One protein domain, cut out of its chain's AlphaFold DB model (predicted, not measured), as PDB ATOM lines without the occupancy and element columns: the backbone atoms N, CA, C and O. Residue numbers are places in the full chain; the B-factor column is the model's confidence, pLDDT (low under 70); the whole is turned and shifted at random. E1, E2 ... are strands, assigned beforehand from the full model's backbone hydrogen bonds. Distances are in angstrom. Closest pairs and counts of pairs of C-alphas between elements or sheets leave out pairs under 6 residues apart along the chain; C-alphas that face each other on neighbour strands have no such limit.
ATOM      1  N   LEU A 157     -85.041  11.462  -6.653       98.25
ATOM      2  CA  LEU A 157     -85.130  10.719  -5.400       98.25
ATOM      3  C   LEU A 157     -83.986   9.708  -5.380       98.25
ATOM      4  O   LEU A 157     -83.929   8.849  -6.263       98.25
ATOM      5  N   VAL A 158     -83.115   9.802  -4.381       98.44
ATOM      6  CA  VAL A 158     -82.060   8.811  -4.134       98.44
ATOM      7  C   VAL A 158     -82.589   7.796  -3.132       98.44
ATOM      8  O   VAL A 158     -83.196   8.175  -2.125       98.44
ATOM      9  N   ILE A 159     -82.431   6.513  -3.442       98.69
ATOM     10  CA  ILE A 159     -82.992   5.405  -2.673       98.69
ATOM     11  C   ILE A 159     -81.873   4.427  -2.352       98.69
ATOM     12  O   ILE A 159     -81.434   3.711  -3.250       98.69
ATOM     13  N   ASN A 160     -81.510   4.334  -1.076       98.50
ATOM     14  CA  ASN A 160     -80.543   3.360  -0.588       98.50
ATOM     15  C   ASN A 160     -81.286   2.258   0.145       98.50
ATOM     16  O   ASN A 160     -82.062   2.525   1.064       98.50
ATOM     17  N   PHE A 161     -81.080   1.021  -0.280       98.44
ATOM     18  CA  PHE A 161     -81.720  -0.159   0.270       98.44
ATOM     19  C   PHE A 161     -80.669  -1.079   0.874       98.44
ATOM     20  O   PHE A 161     -79.821  -1.605   0.162       98.44
ATOM     21  N   SER A 162     -80.742  -1.283   2.186       97.69
ATOM     22  CA  SER A 162     -79.787  -2.097   2.932       97.69
ATOM     23  C   SER A 162     -80.468  -3.155   3.791       97.69
ATOM     24  O   SER A 162     -81.641  -3.048   4.175       97.69
ATOM     25  N   TRP A 163     -79.706  -4.199   4.094       96.12
ATOM     26  CA  TRP A 163     -80.125  -5.357   4.885       96.12
ATOM     27  C   TRP A 163     -78.918  -5.969   5.611       96.12
ATOM     28  O   TRP A 163     -77.772  -5.593   5.363       96.12
ATOM     29  N   ALA A 164     -79.155  -6.888   6.549       94.88
ATOM     30  CA  ALA A 164     -78.098  -7.429   7.415       94.88
ATOM     31  C   ALA A 164     -77.560  -8.795   6.956       94.88
ATOM     32  O   ALA A 164     -76.497  -9.240   7.392       94.88
ATOM     33  N   GLU A 165     -78.336  -9.503   6.149       90.75
ATOM     34  CA  GLU A 165     -78.064 -10.849   5.679       90.75
ATOM     35  C   GLU A 165     -76.931 -10.875   4.641       90.75
ATOM     36  O   GLU A 165     -76.832 -10.013   3.777       90.75
ATOM     37  N   ASP A 166     -76.103 -11.923   4.688       90.38
ATOM     38  CA  ASP A 166     -75.048 -12.204   3.698       90.38
ATOM     39  C   ASP A 166     -75.642 -12.900   2.457       90.38
ATOM     40  O   ASP A 166     -75.296 -14.030   2.105       90.38
ATOM     41  N   ILE A 167     -76.666 -12.265   1.889       89.31
ATOM     42  CA  ILE A 167     -77.418 -12.676   0.698       89.31
ATOM     43  C   ILE A 167     -77.629 -11.422  -0.145       89.31
ATOM     44  O   ILE A 167     -77.686 -10.328   0.397       89.31
ATOM     45  N   ASP A 168     -77.725 -11.583  -1.455       91.31
ATOM     46  CA  ASP A 168     -77.970 -10.487  -2.385       91.31
ATOM     47  C   ASP A 168     -79.478 -10.234  -2.566       91.31
ATOM     48  O   ASP A 168     -80.234 -11.171  -2.856       91.31
ATOM     49  N   PHE A 169     -79.917  -8.986  -2.395       93.06
ATOM     50  CA  PHE A 169     -81.296  -8.561  -2.617       93.06
ATOM     51  C   PHE A 169     -81.331  -7.327  -3.511       93.06
ATOM     52  O   PHE A 169     -80.730  -6.310  -3.202       93.06
ATOM     53  N   ASP A 170     -82.153  -7.371  -4.556       94.75
ATOM     54  CA  ASP A 170     -82.310  -6.237  -5.464       94.75
ATOM     55  C   ASP A 170     -83.605  -5.464  -5.193       94.75
ATOM     56  O   ASP A 170     -84.622  -6.014  -4.744       94.75
ATOM     57  N   ILE A 171     -83.621  -4.202  -5.607       96.94
ATOM     58  CA  ILE A 171     -84.841  -3.424  -5.795       96.94
ATOM     59  C   ILE A 171     -85.066  -3.067  -7.260       96.94
ATOM     60  O   ILE A 171     -84.157  -2.848  -8.055       96.94
ATOM     61  N   LEU A 172     -86.342  -2.978  -7.617       97.31
ATOM     62  CA  LEU A 172     -86.810  -2.506  -8.910       97.31
ATOM     63  C   LEU A 172     -87.810  -1.377  -8.728       97.31
ATOM     64  O   LEU A 172     -88.678  -1.433  -7.852       97.31
ATOM     65  N   VAL A 173     -87.767  -0.403  -9.629       98.31
ATOM     66  CA  VAL A 173     -88.758   0.671  -9.672       98.31
ATOM     67  C   VAL A 173     -89.749   0.407 -10.794       98.31
ATOM     68  O   VAL A 173     -89.370   0.189 -11.943       98.31
ATOM     69  N   PHE A 174     -91.041   0.465 -10.478       97.94
ATOM     70  CA  PHE A 174     -92.129   0.367 -11.451       97.94
ATOM     71  C   PHE A 174     -92.974   1.638 -11.455       97.94
ATOM     72  O   PHE A 174     -93.400   2.107 -10.403       97.94
ATOM     73  N   SER A 175     -93.281   2.155 -12.641       97.81
ATOM     74  CA  SER A 175     -94.282   3.200 -12.841       97.81
ATOM     75  C   SER A 175     -95.677   2.582 -12.886       97.81
ATOM     76  O   SER A 175     -95.900   1.532 -13.497       97.81
ATOM     77  N   ASP A 176     -96.627   3.248 -12.244       97.00
ATOM     78  CA  ASP A 176     -98.063   3.012 -12.388       97.00
ATOM     79  C   ASP A 176     -98.790   4.331 -12.689       97.00
ATOM     80  O   ASP A 176     -99.909   4.601 -12.249       97.00
ATOM     81  N   THR A 177     -98.108   5.203 -13.432       97.06
ATOM     82  CA  THR A 177     -98.667   6.471 -13.894       97.06
ATOM     83  C   THR A 177     -99.731   6.239 -14.965       97.06
ATOM     84  O   THR A 177     -99.800   5.194 -15.611       97.06
ATOM     85  N   ALA A 178    -100.548   7.261 -15.234       95.44
ATOM     86  CA  ALA A 178    -101.539   7.187 -16.309       95.44
ATOM     87  C   ALA A 178    -100.908   6.978 -17.703       95.44
ATOM     88  O   ALA A 178    -101.551   6.411 -18.585       95.44
ATOM     89  N   ALA A 179     -99.675   7.457 -17.907       95.62
ATOM     90  CA  ALA A 179     -98.940   7.309 -19.162       95.62
ATOM     91  C   ALA A 179     -98.226   5.952 -19.269       95.62
ATOM     92  O   ALA A 179     -98.183   5.377 -20.358       95.62
ATOM     93  N   TYR A 180     -97.711   5.438 -18.150       96.81
ATOM     94  CA  TYR A 180     -96.909   4.217 -18.085       96.81
ATOM     95  C   TYR A 180     -97.418   3.284 -16.973       96.81
ATOM     96  O   TYR A 180     -96.744   3.101 -15.962       96.81
ATOM     97  N   PRO A 181     -98.619   2.696 -17.124       95.81
ATOM     98  CA  PRO A 181     -99.172   1.795 -16.119       95.81
ATOM     99  C   PRO A 181     -98.374   0.488 -16.057       95.81
ATOM    100  O   PRO A 181     -98.009  -0.063 -17.100       95.81
ATOM    101  N   ALA A 182     -98.134  -0.023 -14.845       93.06
ATOM    102  CA  ALA A 182     -97.406  -1.271 -14.577       93.06
ATOM    103  C   ALA A 182     -96.121  -1.470 -15.414       93.06
ATOM    104  O   ALA A 182     -95.861  -2.560 -15.930       93.06
ATOM    105  N   THR A 183     -95.339  -0.407 -15.593       96.19
ATOM    106  CA  THR A 183     -94.159  -0.391 -16.465       96.19
ATOM    107  C   THR A 183     -92.888  -0.411 -15.628       96.19
ATOM    108  O   THR A 183     -92.768   0.369 -14.690       96.19
ATOM    109  N   LEU A 184     -91.926  -1.277 -15.960       96.75
ATOM    110  CA  LEU A 184     -90.596  -1.228 -15.350       96.75
ATOM    111  C   LEU A 184     -89.950   0.125 -15.664       96.75
ATOM    112  O   LEU A 184     -89.802   0.474 -16.835       96.75
ATOM    113  N   TRP A 185     -89.601   0.865 -14.621       97.75
ATOM    114  CA  TRP A 185     -89.070   2.221 -14.706       97.75
ATOM    115  C   TRP A 185     -87.563   2.256 -14.480       97.75
ATOM    116  O   TRP A 185     -86.845   2.894 -15.243       97.75
ATOM    117  N   GLY A 186     -87.093   1.527 -13.468       96.75
ATOM    118  CA  GLY A 186     -85.712   1.563 -13.009       96.75
ATOM    119  C   GLY A 186     -85.218   0.203 -12.541       96.75
ATOM    120  O   GLY A 186     -85.987  -0.607 -12.019       96.75
ATOM    121  N   THR A 187     -83.930  -0.031 -12.768       96.62
ATOM    122  CA  THR A 187     -83.174  -1.206 -12.313       96.62
ATOM    123  C   THR A 187     -81.859  -0.763 -11.665       96.62
ATOM    124  O   THR A 187     -80.856  -1.454 -11.812       96.62
ATOM    125  N   GLY A 188     -81.825   0.450 -11.103       95.31
ATOM    126  CA  GLY A 188     -80.609   1.057 -10.569       95.31
ATOM    127  C   GLY A 188     -80.108   0.303  -9.348       95.31
ATOM    128  O   GLY A 188     -78.936  -0.030  -9.312       95.31
ATOM    129  N   GLY A 189     -81.014  -0.065  -8.440       95.88
ATOM    130  CA  GLY A 189     -80.693  -0.847  -7.242       95.88
ATOM    131  C   GLY A 189     -80.700  -2.361  -7.466       95.88
ATOM    132  O   GLY A 189     -81.270  -3.085  -6.656       95.88
ATOM    133  N   ALA A 190     -80.173  -2.822  -8.603       95.12
ATOM    134  CA  ALA A 190     -80.021  -4.245  -8.907       95.12
ATOM    135  C   ALA A 190     -78.579  -4.559  -9.343       95.12
ATOM    136  O   ALA A 190     -78.320  -4.826 -10.528       95.12
ATOM    137  N   THR A 191     -77.624  -4.403  -8.422       93.81
ATOM    138  CA  THR A 191     -76.180  -4.360  -8.715       93.81
ATOM    139  C   THR A 191     -75.342  -5.400  -7.971       93.81
ATOM    140  O   THR A 191     -74.196  -5.636  -8.372       93.81
ATOM    141  N   GLY A 192     -75.899  -6.065  -6.963       91.44
ATOM    142  CA  GLY A 192     -75.175  -6.930  -6.038       91.44
ATOM    143  C   GLY A 192     -74.503  -6.177  -4.885       91.44
ATOM    144  O   GLY A 192     -73.568  -6.714  -4.282       91.44
ATOM    145  N   ALA A 193     -74.892  -4.924  -4.638       94.12
ATOM    146  CA  ALA A 193     -74.316  -4.051  -3.617       94.12
ATOM    147  C   ALA A 193     -75.176  -4.028  -2.347       94.12
ATOM    148  O   ALA A 193     -76.359  -4.334  -2.377       94.12
ATOM    149  N   ASN A 194     -74.589  -3.653  -1.213       94.50
ATOM    150  CA  ASN A 194     -75.334  -3.390   0.016       94.50
ATOM    151  C   ASN A 194     -74.688  -2.177   0.714       94.50
ATOM    152  O   ASN A 194     -73.608  -2.353   1.285       94.50
ATOM    153  N   PRO A 195     -75.307  -0.982   0.648       96.06
ATOM    154  CA  PRO A 195     -76.646  -0.733   0.105       96.06
ATOM    155  C   PRO A 195     -76.745  -0.873  -1.427       96.06
ATOM    156  O   PRO A 195     -75.809  -0.580  -2.164       96.06
ATOM    157  N   GLU A 196     -77.919  -1.279  -1.910       97.19
ATOM    158  CA  GLU A 196     -78.337  -1.038  -3.295       97.19
ATOM    159  C   GLU A 196     -78.790   0.414  -3.452       97.19
ATOM    160  O   GLU A 196     -79.536   0.915  -2.609       97.19
ATOM    161  N   ILE A 197     -78.414   1.065  -4.555       97.81
ATOM    162  CA  ILE A 197     -78.709   2.485  -4.796       97.81
ATOM    163  C   ILE A 197     -79.518   2.653  -6.087       97.81
ATOM    164  O   ILE A 197     -79.075   2.280  -7.174       97.81
ATOM    165  N   ASP A 198     -80.700   3.270  -6.002       98.44
ATOM    166  CA  ASP A 198     -81.535   3.601  -7.164       98.44
ATOM    167  C   ASP A 198     -81.829   5.108  -7.244       98.44
ATOM    168  O   ASP A 198     -82.285   5.728  -6.285       98.44
ATOM    169  N   THR A 199     -81.600   5.695  -8.423       97.94
ATOM    170  CA  THR A 199     -81.840   7.120  -8.730       97.94
ATOM    171  C   THR A 199     -82.776   7.304  -9.934       97.94
ATOM    172  O   THR A 199     -82.725   8.297 -10.665       97.94
ATOM    173  N   SER A 200     -83.636   6.317 -10.199       97.94
ATOM    174  CA  SER A 200     -84.433   6.247 -11.431       97.94
ATOM    175  C   SER A 200     -85.683   7.130 -11.423       97.94
ATOM    176  O   SER A 200     -86.308   7.265 -12.470       97.94
ATOM    177  N   ILE A 201     -86.086   7.702 -10.280       98.19
ATOM    178  CA  ILE A 201     -87.294   8.541 -10.170       98.19
ATOM    179  C   ILE A 201     -86.904  10.019 -10.112       98.19
ATOM    180  O   ILE A 201     -86.231  10.459  -9.180       98.19
ATOM    181  N   TRP A 202     -87.339  10.779 -11.114       97.56
ATOM    182  CA  TRP A 202     -86.942  12.169 -11.333       97.56
ATOM    183  C   TRP A 202     -88.127  13.116 -11.114       97.56
ATOM    184  O   TRP A 202     -89.291  12.727 -11.222       97.56
ATOM    185  N   LEU A 203     -87.865  14.386 -10.796       96.56
ATOM    186  CA  LEU A 203     -88.924  15.386 -10.617       96.56
ATOM    187  C   LEU A 203     -89.659  15.700 -11.926       96.56
ATOM    188  O   LEU A 203     -90.836  16.065 -11.889       96.56
ATOM    189  N   ASP A 204     -88.985  15.568 -13.068       95.69
ATOM    190  CA  ASP A 204     -89.547  15.779 -14.403       95.69
ATOM    191  C   ASP A 204     -90.238  14.536 -14.987       95.69
ATOM    192  O   ASP A 204     -90.855  14.620 -16.058       95.69
ATOM    193  N   ASP A 205     -90.222  13.415 -14.261       96.94
ATOM    194  CA  ASP A 205     -90.978  12.227 -14.626       96.94
ATOM    195  C   ASP A 205     -92.495  12.502 -14.647       96.94
ATOM    196  O   ASP A 205     -93.013  13.395 -13.961       96.94
ATOM    197  N   PRO A 206     -93.273  11.722 -15.424       96.69
ATOM    198  CA  PRO A 206     -94.723  11.840 -15.440       96.69
ATOM    199  C   PRO A 206     -95.315  11.781 -14.031       96.69
ATOM    200  O   PRO A 206     -95.093  10.823 -13.290       96.69
ATOM    201  N   ALA A 207     -96.129  12.780 -13.688       96.81
ATOM    202  CA  ALA A 207     -96.800  12.811 -12.398       96.81
ATOM    203  C   ALA A 207     -97.678  11.564 -12.196       96.81
ATOM    204  O   ALA A 207     -98.438  11.158 -13.085       96.81
ATOM    205  N   GLY A 208     -97.604  10.984 -11.002       97.56
ATOM    206  CA  GLY A 208     -98.356   9.794 -10.632       97.56
ATOM    207  C   GLY A 208     -97.601   8.903  -9.655       97.56
ATOM    208  O   GLY A 208     -96.716   9.356  -8.932       97.56
ATOM    209  N   ASP A 209     -98.013   7.641  -9.624       98.19
ATOM    210  CA  ASP A 209     -97.520   6.659  -8.673       98.19
ATOM    211  C   ASP A 209     -96.367   5.851  -9.275       98.19
ATOM    212  O   ASP A 209     -96.453   5.358 -10.401       98.19
ATOM    213  N   TYR A 210     -95.325   5.671  -8.479       98.56
ATOM    214  CA  TYR A 210     -94.213   4.763  -8.704       98.56
ATOM    215  C   TYR A 210     -94.089   3.847  -7.489       98.56
ATOM    216  O   TYR A 210     -94.539   4.175  -6.386       98.56
ATOM    217  N   TYR A 211     -93.499   2.680  -7.686       98.44
ATOM    218  CA  TYR A 211     -93.361   1.667  -6.655       98.44
ATOM    219  C   TYR A 211     -91.938   1.145  -6.615       98.44
ATOM    220  O   TYR A 211     -91.455   0.611  -7.613       98.44
ATOM    221  N   VAL A 212     -91.315   1.247  -5.443       98.38
ATOM    222  CA  VAL A 212     -90.055   0.567  -5.143       98.38
ATOM    223  C   VAL A 212     -90.412  -0.827  -4.666       98.38
ATOM    224  O   VAL A 212     -91.215  -1.002  -3.735       98.38
ATOM    225  N   CYS A 213     -89.880  -1.816  -5.364       97.19
ATOM    226  CA  CYS A 213     -90.241  -3.205  -5.195       97.19
ATOM    227  C   CYS A 213     -89.008  -4.020  -4.839       97.19
ATOM    228  O   CYS A 213     -88.035  -3.971  -5.578       97.19
ATOM    229  N   ILE A 214     -89.080  -4.803  -3.767       95.56
ATOM    230  CA  ILE A 214     -88.038  -5.782  -3.446       95.56
ATOM    231  C   ILE A 214     -88.189  -6.965  -4.399       95.56
ATOM    232  O   ILE A 214     -89.293  -7.504  -4.562       95.56
ATOM    233  N   LEU A 215     -87.098  -7.344  -5.050       92.06
ATOM    234  CA  LEU A 215     -87.026  -8.520  -5.898       92.06
ATOM    235  C   LEU A 215     -86.830  -9.760  -5.029       92.06
ATOM    236  O   LEU A 215     -85.938  -9.805  -4.190       92.06
ATOM    237  N   ASP A 216     -87.650 -10.785  -5.241       83.25
ATOM    238  CA  ASP A 216     -87.434 -12.083  -4.607       83.25
ATOM    239  C   ASP A 216     -87.026 -13.114  -5.658       83.25
ATOM    240  O   ASP A 216     -87.808 -13.480  -6.546       83.25
ATOM    241  N   TRP A 217     -85.803 -13.621  -5.514       80.94
ATOM    242  CA  TRP A 217     -85.209 -14.675  -6.338       80.94
ATOM    243  C   TRP A 217     -85.693 -16.086  -5.958       80.94
ATOM    244  O   TRP A 217     -84.968 -17.069  -6.098       80.94
ATOM    245  N   TRP A 218     -86.956 -16.199  -5.537       66.38
ATOM    246  CA  TRP A 218     -87.628 -17.440  -5.133       66.38
ATOM    247  C   TRP A 218     -87.118 -18.056  -3.827       66.38
ATOM    248  O   TRP A 218     -87.261 -19.269  -3.629       66.38
ATOM    249  N   GLU A 219     -86.546 -17.255  -2.932       69.81
ATOM    250  CA  GLU A 219     -85.927 -17.791  -1.717       69.81
ATOM    251  C   GLU A 219     -86.873 -17.771  -0.515       69.81
ATOM    252  O   GLU A 219     -86.665 -18.506   0.453       69.81
ATOM    253  N   GLY A 220     -87.967 -17.008  -0.594       81.25
ATOM    254  CA  GLY A 220     -88.999 -16.975   0.440       81.25
ATOM    255  C   GLY A 220     -88.457 -16.624   1.829       81.25
ATOM    256  O   GLY A 220     -88.984 -17.070   2.854       81.25
ATOM    257  N   ILE A 221     -87.365 -15.861   1.847       88.69
ATOM    258  CA  ILE A 221     -86.615 -15.502   3.044       88.69
ATOM    259  C   ILE A 221     -87.287 -14.309   3.709       88.69
ATOM    260  O   ILE A 221     -87.718 -13.362   3.053       88.69
ATOM    261  N   ASN A 222     -87.356 -14.368   5.035       92.00
ATOM    262  CA  ASN A 222     -87.722 -13.214   5.832       92.00
ATOM    263  C   ASN A 222     -86.451 -12.489   6.255       92.00
ATOM    264  O   ASN A 222     -85.550 -13.133   6.790       92.00
ATOM    265  N   PHE A 223     -86.417 -11.179   6.057       93.50
ATOM    266  CA  PHE A 223     -85.273 -10.349   6.414       93.50
ATOM    267  C   PHE A 223     -85.727  -8.954   6.831       93.50
ATOM    268  O   PHE A 223     -86.804  -8.496   6.433       93.50
ATOM    269  N   ASP A 224     -84.919  -8.298   7.655       96.19
ATOM    270  CA  ASP A 224     -85.138  -6.904   8.021       96.19
ATOM    271  C   ASP A 224     -84.426  -5.997   7.016       96.19
ATOM    272  O   ASP A 224     -83.302  -6.269   6.604       96.19
ATOM    273  N   TYR A 225     -85.088  -4.914   6.624       96.50
ATOM    274  CA  TYR A 225     -84.562  -3.963   5.655       96.50
ATOM    275  C   TYR A 225     -84.649  -2.527   6.156       96.50
ATOM    276  O   TYR A 225     -85.531  -2.168   6.955       96.50
ATOM    277  N   THR A 226     -83.790  -1.694   5.581       98.38
ATOM    278  CA  THR A 226     -83.793  -0.242   5.725       98.38
ATOM    279  C   THR A 226     -83.801   0.397   4.341       98.38
ATOM    280  O   THR A 226     -83.056  -0.007   3.457       98.38
ATOM    281  N   PHE A 227     -84.679   1.379   4.157       98.62
ATOM    282  CA  PHE A 227     -84.611   2.328   3.057       98.62
ATOM    283  C   PHE A 227     -84.236   3.691   3.613       98.62
ATOM    284  O   PHE A 227     -85.009   4.244   4.402       98.62
ATOM    285  N   ASP A 228     -83.120   4.238   3.163       98.56
ATOM    286  CA  ASP A 228     -82.781   5.642   3.350       98.56
ATOM    287  C   ASP A 228     -83.065   6.387   2.046       98.56
ATOM    288  O   ASP A 228     -82.774   5.913   0.949       98.56
ATOM    289  N   LEU A 229     -83.768   7.510   2.165       98.56
ATOM    290  CA  LEU A 229     -84.319   8.247   1.033       98.56
ATOM    291  C   LEU A 229     -83.849   9.692   1.117       98.56
ATOM    292  O   LEU A 229     -84.301  10.403   2.019       98.56
ATOM    293  N   ALA A 230     -83.001  10.132   0.189       98.06
ATOM    294  CA  ALA A 230     -82.595  11.531   0.093       98.06
ATOM    295  C   ALA A 230     -83.441  12.260  -0.957       98.06
ATOM    296  O   ALA A 230     -83.638  11.793  -2.084       98.06
ATOM    297  N   PHE A 231     -83.996  13.400  -0.549       97.69
ATOM    298  CA  PHE A 231     -84.899  14.212  -1.356       97.69
ATOM    299  C   PHE A 231     -84.170  15.430  -1.940       97.69
ATOM    300  O   PHE A 231     -83.247  15.948  -1.310       97.69
ATOM    301  N   PRO A 232     -84.671  15.997  -3.054       96.62
ATOM    302  CA  PRO A 232     -84.114  17.209  -3.664       96.62
ATOM    303  C   PRO A 232     -84.010  18.452  -2.777       96.62
ATOM    304  O   PRO A 232     -83.340  19.417  -3.134       96.62
ATOM    305  N   ASP A 233     -84.712  18.483  -1.644       94.88
ATOM    306  CA  ASP A 233     -84.635  19.577  -0.674       94.88
ATOM    307  C   ASP A 233     -83.565  19.362   0.414       94.88
ATOM    308  O   ASP A 233     -83.466  20.173   1.339       94.88
ATOM    309  N   GLY A 234     -82.776  18.288   0.304       94.50
ATOM    310  CA  GLY A 234     -81.742  17.887   1.258       94.50
ATOM    311  C   GLY A 234     -82.279  17.178   2.502       94.50
ATOM    312  O   GLY A 234     -81.521  16.926   3.437       94.50
ATOM    313  N   SER A 235     -83.582  16.885   2.572       96.12
ATOM    314  CA  SER A 235     -84.124  16.069   3.657       96.12
ATOM    315  C   SER A 235     -83.867  14.581   3.416       96.12
ATOM    316  O   SER A 235     -83.851  14.118   2.278       96.12
ATOM    317  N   VAL A 236     -83.696  13.832   4.509       97.50
ATOM    318  CA  VAL A 236     -83.534  12.374   4.491       97.50
ATOM    319  C   VAL A 236     -84.676  11.717   5.265       97.50
ATOM    320  O   VAL A 236     -85.055  12.173   6.351       97.50
ATOM    321  N   GLN A 237     -85.237  10.643   4.712       97.88
ATOM    322  CA  GLN A 237     -86.244   9.809   5.363       97.88
ATOM    323  C   GLN A 237     -85.771   8.359   5.454       97.88
ATOM    324  O   GLN A 237     -85.607   7.698   4.437       97.88
ATOM    325  N   THR A 238     -85.705   7.834   6.676       98.38
ATOM    326  CA  THR A 238     -85.467   6.408   6.927       98.38
ATOM    327  C   THR A 238     -86.786   5.649   7.091       98.38
ATOM    328  O   THR A 238     -87.657   6.032   7.885       98.38
ATOM    329  N   ILE A 239     -86.936   4.535   6.378       98.50
ATOM    330  CA  ILE A 239     -88.058   3.600   6.484       98.50
ATOM    331  C   ILE A 239     -87.516   2.191   6.714       98.50
ATOM    332  O   ILE A 239     -86.914   1.598   5.831       98.50
ATOM    333  N   THR A 240     -87.832   1.600   7.865       98.25
ATOM    334  CA  THR A 240     -87.450   0.216   8.176       98.25
ATOM    335  C   THR A 240     -88.633  -0.741   8.096       98.25
ATOM    336  O   THR A 240     -89.809  -0.351   8.200       98.25
ATOM    337  N   GLY A 241     -88.357  -2.027   7.916       96.00
ATOM    338  CA  GLY A 241     -89.374  -3.068   7.950       96.00
ATOM    339  C   GLY A 241     -88.806  -4.473   7.952       96.00
ATOM    340  O   GLY A 241     -87.602  -4.662   7.952       96.00
ATOM    341  N   THR A 242     -89.717  -5.441   7.936       94.75
ATOM    342  CA  THR A 242     -89.400  -6.851   7.727       94.75
ATOM    343  C   THR A 242     -90.103  -7.279   6.453       94.75
ATOM    344  O   THR A 242     -91.319  -7.085   6.327       94.75
ATOM    345  N   PHE A 243     -89.353  -7.825   5.505       93.62
ATOM    346  CA  PHE A 243     -89.909  -8.478   4.334       93.62
ATOM    347  C   PHE A 243     -90.375  -9.881   4.731       93.62
ATOM    348  O   PHE A 243     -89.593 -10.673   5.250       93.62
ATOM    349  N   ASP A 244     -91.658 -10.187   4.534       91.56
ATOM    350  CA  ASP A 244     -92.198 -11.540   4.731       91.56
ATOM    351  C   ASP A 244     -92.194 -12.305   3.401       91.56
ATOM    352  O   ASP A 244     -93.209 -12.366   2.693       91.56
ATOM    353  N   GLY A 245     -91.039 -12.886   3.072       87.94
ATOM    354  CA  GLY A 245     -90.874 -13.769   1.921       87.94
ATOM    355  C   GLY A 245     -91.591 -15.111   2.079       87.94
ATOM    356  O   GLY A 245     -91.752 -15.837   1.110       87.94
ATOM    357  N   THR A 246     -92.090 -15.472   3.261       86.19
ATOM    358  CA  THR A 246     -92.822 -16.739   3.421       86.19
ATOM    359  C   THR A 246     -94.288 -16.616   3.001       86.19
ATOM    360  O   THR A 246     -94.828 -17.514   2.348       86.19
ATOM    361  N   ASN A 247     -94.962 -15.531   3.393       83.94
ATOM    362  CA  ASN A 247     -96.399 -15.355   3.152       83.94
ATOM    363  C   ASN A 247     -96.724 -14.412   1.988       83.94
ATOM    364  O   ASN A 247     -97.865 -14.420   1.522       83.94
ATOM    365  N   TYR A 248     -95.759 -13.604   1.537       81.50
ATOM    366  CA  TYR A 248     -95.909 -12.627   0.455       81.50
ATOM    367  C   TYR A 248     -97.192 -11.778   0.549       81.50
ATOM    368  O   TYR A 248     -98.003 -11.774  -0.381       81.50
ATOM    369  N   PRO A 249     -97.416 -11.027   1.646       78.44
ATOM    370  CA  PRO A 249     -98.611 -10.191   1.798       78.44
ATOM    371  C   PRO A 249     -98.666  -8.992   0.827       78.44
ATOM    372  O   PRO A 249     -99.631  -8.227   0.847       78.44
ATOM    373  N   TYR A 250     -97.647  -8.812  -0.014       86.88
ATOM    374  CA  TYR A 250     -97.472  -7.660  -0.889       86.88
ATOM    375  C   TYR A 250     -98.077  -7.891  -2.277       86.88
ATOM    376  O   TYR A 250     -98.057  -8.988  -2.834       86.88
ATOM    377  N   THR A 251     -98.567  -6.812  -2.887       91.56
ATOM    378  CA  THR A 251     -98.879  -6.824  -4.324       91.56
ATOM    379  C   THR A 251     -97.575  -6.891  -5.114       91.56
ATOM    380  O   THR A 251     -96.625  -6.198  -4.756       91.56
ATOM    381  N   SER A 252     -97.525  -7.670  -6.194       91.62
ATOM    382  CA  SER A 252     -96.316  -7.836  -7.004       91.62
ATOM    383  C   SER A 252     -96.446  -7.313  -8.435       91.62
ATOM    384  O   SER A 252     -97.546  -7.178  -8.981       91.62
ATOM    385  N   PHE A 253     -95.295  -7.039  -9.039       92.25
ATOM    386  CA  PHE A 253     -95.077  -6.905 -10.470       92.25
ATOM    387  C   PHE A 253     -94.242  -8.077 -10.986       92.25
ATOM    388  O   PHE A 253     -93.518  -8.740 -10.240       92.25
ATOM    389  N   THR A 254     -94.337  -8.322 -12.290       91.62
ATOM    390  CA  THR A 254     -93.448  -9.253 -12.980       91.62
ATOM    391  C   THR A 254     -92.187  -8.511 -13.406       91.62
ATOM    392  O   THR A 254     -92.263  -7.545 -14.164       91.62
ATOM    393  N   GLY A 255     -91.039  -8.981 -12.927       89.25
ATOM    394  CA  GLY A 255     -89.723  -8.481 -13.293       89.25
ATOM    395  C   GLY A 255     -89.355  -8.736 -14.763       89.25
ATOM    396  O   GLY A 255     -90.106  -9.375 -15.516       89.25
ATOM    397  N   PRO A 256     -88.178  -8.257 -15.197       90.12
ATOM    398  CA  PRO A 256     -87.732  -8.354 -16.582       90.12
ATOM    399  C   PRO A 256     -87.695  -9.795 -17.107       90.12
ATOM    400  O   PRO A 256     -87.185 -10.711 -16.461       90.12
ATOM    401  N   SER A 257     -88.171 -10.001 -18.338       91.38
ATOM    402  CA  SER A 257     -88.106 -11.319 -18.997       91.38
ATOM    403  C   SER A 257     -86.675 -11.819 -19.216       91.38
ATOM    404  O   SER A 257     -86.431 -13.023 -19.168       91.38
ATOM    405  N   SER A 258     -85.714 -10.904 -19.387       91.62
ATOM    406  CA  SER A 258     -84.280 -11.206 -19.467       91.62
ATOM    407  C   SER A 258     -83.725 -11.858 -18.202       91.62
ATOM    408  O   SER A 258     -82.682 -12.499 -18.274       91.62
ATOM    409  N   TRP A 259     -84.413 -11.714 -17.069       90.50
ATOM    410  CA  TRP A 259     -84.026 -12.271 -15.771       90.50
ATOM    411  C   TRP A 259     -84.889 -13.474 -15.375       90.50
ATOM    412  O   TRP A 259     -84.865 -13.921 -14.237       90.50
ATOM    413  N   GLY A 260     -85.684 -14.006 -16.311       89.88
ATOM    414  CA  GLY A 260     -86.591 -15.121 -16.038       89.88
ATOM    415  C   GLY A 260     -87.924 -14.706 -15.415       89.88
ATOM    416  O   GLY A 260     -88.650 -15.571 -14.932       89.88
ATOM    417  N   SER A 261     -88.274 -13.414 -15.473       90.62
ATOM    418  CA  SER A 261     -89.527 -12.865 -14.935       90.62
ATOM    419  C   SER A 261     -89.740 -13.147 -13.436       90.62
ATOM    420  O   SER A 261     -90.786 -13.692 -13.069       90.62
ATOM    421  N   PRO A 262     -88.776 -12.774 -12.568       90.75
ATOM    422  CA  PRO A 262     -88.919 -12.902 -11.117       90.75
ATOM    423  C   PRO A 262     -90.084 -12.053 -10.591       90.75
ATOM    424  O   PRO A 262     -90.556 -11.128 -11.260       90.75
ATOM    425  N   SER A 263     -90.562 -12.359  -9.388       91.25
ATOM    426  CA  SER A 263     -91.583 -11.545  -8.720       91.25
ATOM    427  C   SER A 263     -90.919 -10.371  -8.002       91.25
ATOM    428  O   SER A 263     -89.992 -10.575  -7.225       91.25
ATOM    429  N   ALA A 264     -91.421  -9.156  -8.223       93.50
ATOM    430  CA  ALA A 264     -91.002  -7.960  -7.497       93.50
ATOM    431  C   ALA A 264     -92.171  -7.448  -6.652       93.50
ATOM    432  O   ALA A 264     -93.260  -7.217  -7.176       93.50
ATOM    433  N   TYR A 265     -91.984  -7.287  -5.351       95.44
ATOM    434  CA  TYR A 265     -93.055  -7.014  -4.395       95.44
ATOM    435  C   TYR A 265     -93.047  -5.552  -3.973       95.44
ATOM    436  O   TYR A 265     -92.028  -5.054  -3.515       95.44
ATOM    437  N   LYS A 266     -94.184  -4.860  -4.107       95.75
ATOM    438  CA  LYS A 266     -94.317  -3.439  -3.764       95.75
ATOM    439  C   LYS A 266     -94.097  -3.235  -2.264       95.75
ATOM    440  O   LYS A 266     -94.887  -3.745  -1.468       95.75
ATOM    441  N   VAL A 267     -93.094  -2.442  -1.898       96.88
ATOM    442  CA  VAL A 267     -92.786  -2.117  -0.495       96.88
ATOM    443  C   VAL A 267     -92.946  -0.630  -0.217       96.88
ATOM    444  O   VAL A 267     -93.507  -0.259   0.815       96.88
ATOM    445  N   LEU A 268     -92.533   0.227  -1.152       98.31
ATOM    446  CA  LEU A 268     -92.764   1.667  -1.068       98.31
ATOM    447  C   LEU A 268     -93.622   2.139  -2.235       98.31
ATOM    448  O   LEU A 268     -93.503   1.656  -3.362       98.31
ATOM    449  N   LYS A 269     -94.463   3.130  -1.961       98.38
ATOM    450  CA  LYS A 269     -95.128   3.956  -2.963       98.38
ATOM    451  C   LYS A 269     -94.477   5.334  -2.969       98.38
ATOM    452  O   LYS A 269     -94.441   5.988  -1.931       98.38
ATOM    453  N   VAL A 270     -94.053   5.782  -4.141       98.62
ATOM    454  CA  VAL A 270     -93.531   7.125  -4.401       98.62
ATOM    455  C   VAL A 270     -94.546   7.870  -5.260       98.62
ATOM    456  O   VAL A 270     -94.938   7.390  -6.320       98.62
ATOM    457  N   VAL A 271     -95.012   9.029  -4.805       98.38
ATOM    458  CA  VAL A 271     -95.882   9.911  -5.593       98.38
ATOM    459  C   VAL A 271     -95.054  11.068  -6.124       98.38
ATOM    460  O   VAL A 271     -94.554  11.871  -5.337       98.38
ATOM    461  N   VAL A 272     -94.966  11.175  -7.449       97.38
ATOM    462  CA  VAL A 272     -94.342  12.308  -8.144       97.38
ATOM    463  C   VAL A 272     -95.432  13.317  -8.491       97.38
ATOM    464  O   VAL A 272     -96.411  12.976  -9.160       97.38
ATOM    465  N   ASN A 273     -95.284  14.568  -8.049       90.56
ATOM    466  CA  ASN A 273     -96.230  15.649  -8.374       90.56
ATOM    467  C   ASN A 273     -95.620  16.789  -9.207       90.56
ATOM    468  O   ASN A 273     -96.251  17.837  -9.361       90.56
ATOM    469  N   GLY A 274     -94.412  16.581  -9.737       81.06
ATOM    470  CA  GLY A 274     -93.672  17.544 -10.555       81.06
ATOM    471  C   GLY A 274     -92.876  18.588  -9.765       81.06
ATOM    472  O   GLY A 274     -92.195  19.407 -10.370       81.06
ATOM    473  N   THR A 275     -92.985  18.609  -8.433       87.50
ATOM    474  CA  THR A 275     -92.235  19.551  -7.574       87.50
ATOM    475  C   THR A 275     -91.629  18.911  -6.333       87.50
ATOM    476  O   THR A 275     -90.739  19.498  -5.729       87.50
ATOM    477  N   ASN A 276     -92.117  17.740  -5.925       94.06
ATOM    478  CA  ASN A 276     -91.539  16.937  -4.861       94.06
ATOM    479  C   ASN A 276     -91.921  15.459  -5.023       94.06
ATOM    480  O   ASN A 276     -92.743  15.090  -5.875       94.06
ATOM    481  N   PHE A 277     -91.345  14.647  -4.141       98.00
ATOM    482  CA  PHE A 277     -91.710  13.257  -3.928       98.00
ATOM    483  C   PHE A 277     -92.441  13.107  -2.596       98.00
ATOM    484  O   PHE A 277     -92.095  13.744  -1.602       98.00
ATOM    485  N   VAL A 278     -93.439  12.228  -2.558       97.88
ATOM    486  CA  VAL A 278     -94.029  11.754  -1.301       97.88
ATOM    487  C   VAL A 278     -93.881  10.245  -1.246       97.88
ATOM    488  O   VAL A 278     -94.465   9.545  -2.075       97.88
ATOM    489  N   VAL A 279     -93.131   9.750  -0.264       98.50
ATOM    490  CA  VAL A 279     -92.872   8.316  -0.100       98.50
ATOM    491  C   VAL A 279     -93.684   7.749   1.061       98.50
ATOM    492  O   VAL A 279     -93.825   8.357   2.122       98.50
ATOM    493  N   THR A 280     -94.293   6.585   0.856       98.00
ATOM    494  CA  THR A 280     -95.095   5.885   1.864       98.00
ATOM    495  C   THR A 280     -94.799   4.393   1.831       98.00
ATOM    496  O   THR A 280     -94.836   3.776   0.770       98.00
ATOM    497  N   LYS A 281     -94.552   3.810   3.007       97.31
ATOM    498  CA  LYS A 281     -94.455   2.359   3.191       97.31
ATOM    499  C   LYS A 281     -95.825   1.694   3.019       97.31
ATOM    500  O   LYS A 281     -96.815   2.207   3.547       97.31
ATOM    501  N   LEU A 282     -95.863   0.575   2.300       94.00
ATOM    502  CA  LEU A 282     -97.064  -0.224   2.027       94.00
ATOM    503  C   LEU A 282     -97.258  -1.376   3.019       94.00
ATOM    504  O   LEU A 282     -96.255  -1.853   3.600       94.00
TER     505      LEU A 282
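This is residues 157 to 282 of the 282 residues of an uncharacterized protein of Gramella jeungdoensis (UniProt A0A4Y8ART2). Two strongly twisted sheets lie face to face as a sandwich, their strands running nearly along each other, with the four-strand sheet E4 E1 E6 E7 over the branched sheet of E2, E3, E5, E8, E9 and E10. The sheets come close at both edges, E3 to E4 and E7 to E10, and the bent strand E9 takes the short E8 off towards one end. The 126 printed residues hold ten strands, E1 to E10 in chain order, and no named helix; the class is all strand. The four-strand sheet is antiparallel, and so are the neighbour pairs of the branched one. The whole is compact and rounded, with a radius of gyration of the C-alphas of 13.6 A and spans of 38 by 29 by 25 A.

E1, residues 157 to 163, begins at C-alpha 157 (-85.130, 10.719, -5.400) and is 19.7 A long. E2 is residues 171 to 175, E3 183 to 186, and E4 196 to 202, 17.7 A long. E5, residues 208 to 216, measures 25.2 A, E6, residues 222 to 230, 25.9 A, and E7, residues 236 to 244, 25.4 A. E8 is residues 252 to 254. E9, residues 263 to 272, measures 24.0 A and bends by 68 degrees at residue 267. E10, residues 277 to 281, ends at C-alpha 281 (-94.455, 2.359, 3.191).

E1 is an inner strand, with N 161 and O 196 of E4 2.8 A apart and N 160 and O 228 of E6 2.9 A apart. E6 and E7 form a hairpin, with N 227 and O 239 at 2.8 A. In the branched sheet, the hairpin E2 and E3 has N 175 and O 183 at 2.8 A. E5 is on the other side of E2, with N 172 and O 213 at 2.8 A. E5 and E9 are antiparallel at 153 degrees, with N 210 and O 270 at 2.8 A. On the other side of E9 from E5 are E8, with N 253 and O 264 at 2.8 A, and E10, with N 269 and O 280 at 2.8 A. E8, E9 and E10 are a meander, each strand the antiparallel neighbour of the one before. Between the sheets, the closest C-alphas of E3 and E4 are Gly 186 and Ser 200, 5.1 A; those of E7 and E10 are Ile 239 and Lys 281, 7.3 A.

The C-alphas farthest apart, of Asp 166 and Ala 178, are 38.4 A apart. The printed part has no cut and no long link. The mean pLDDT of the printed part is 94.1; residues 218 to 219 are under 70.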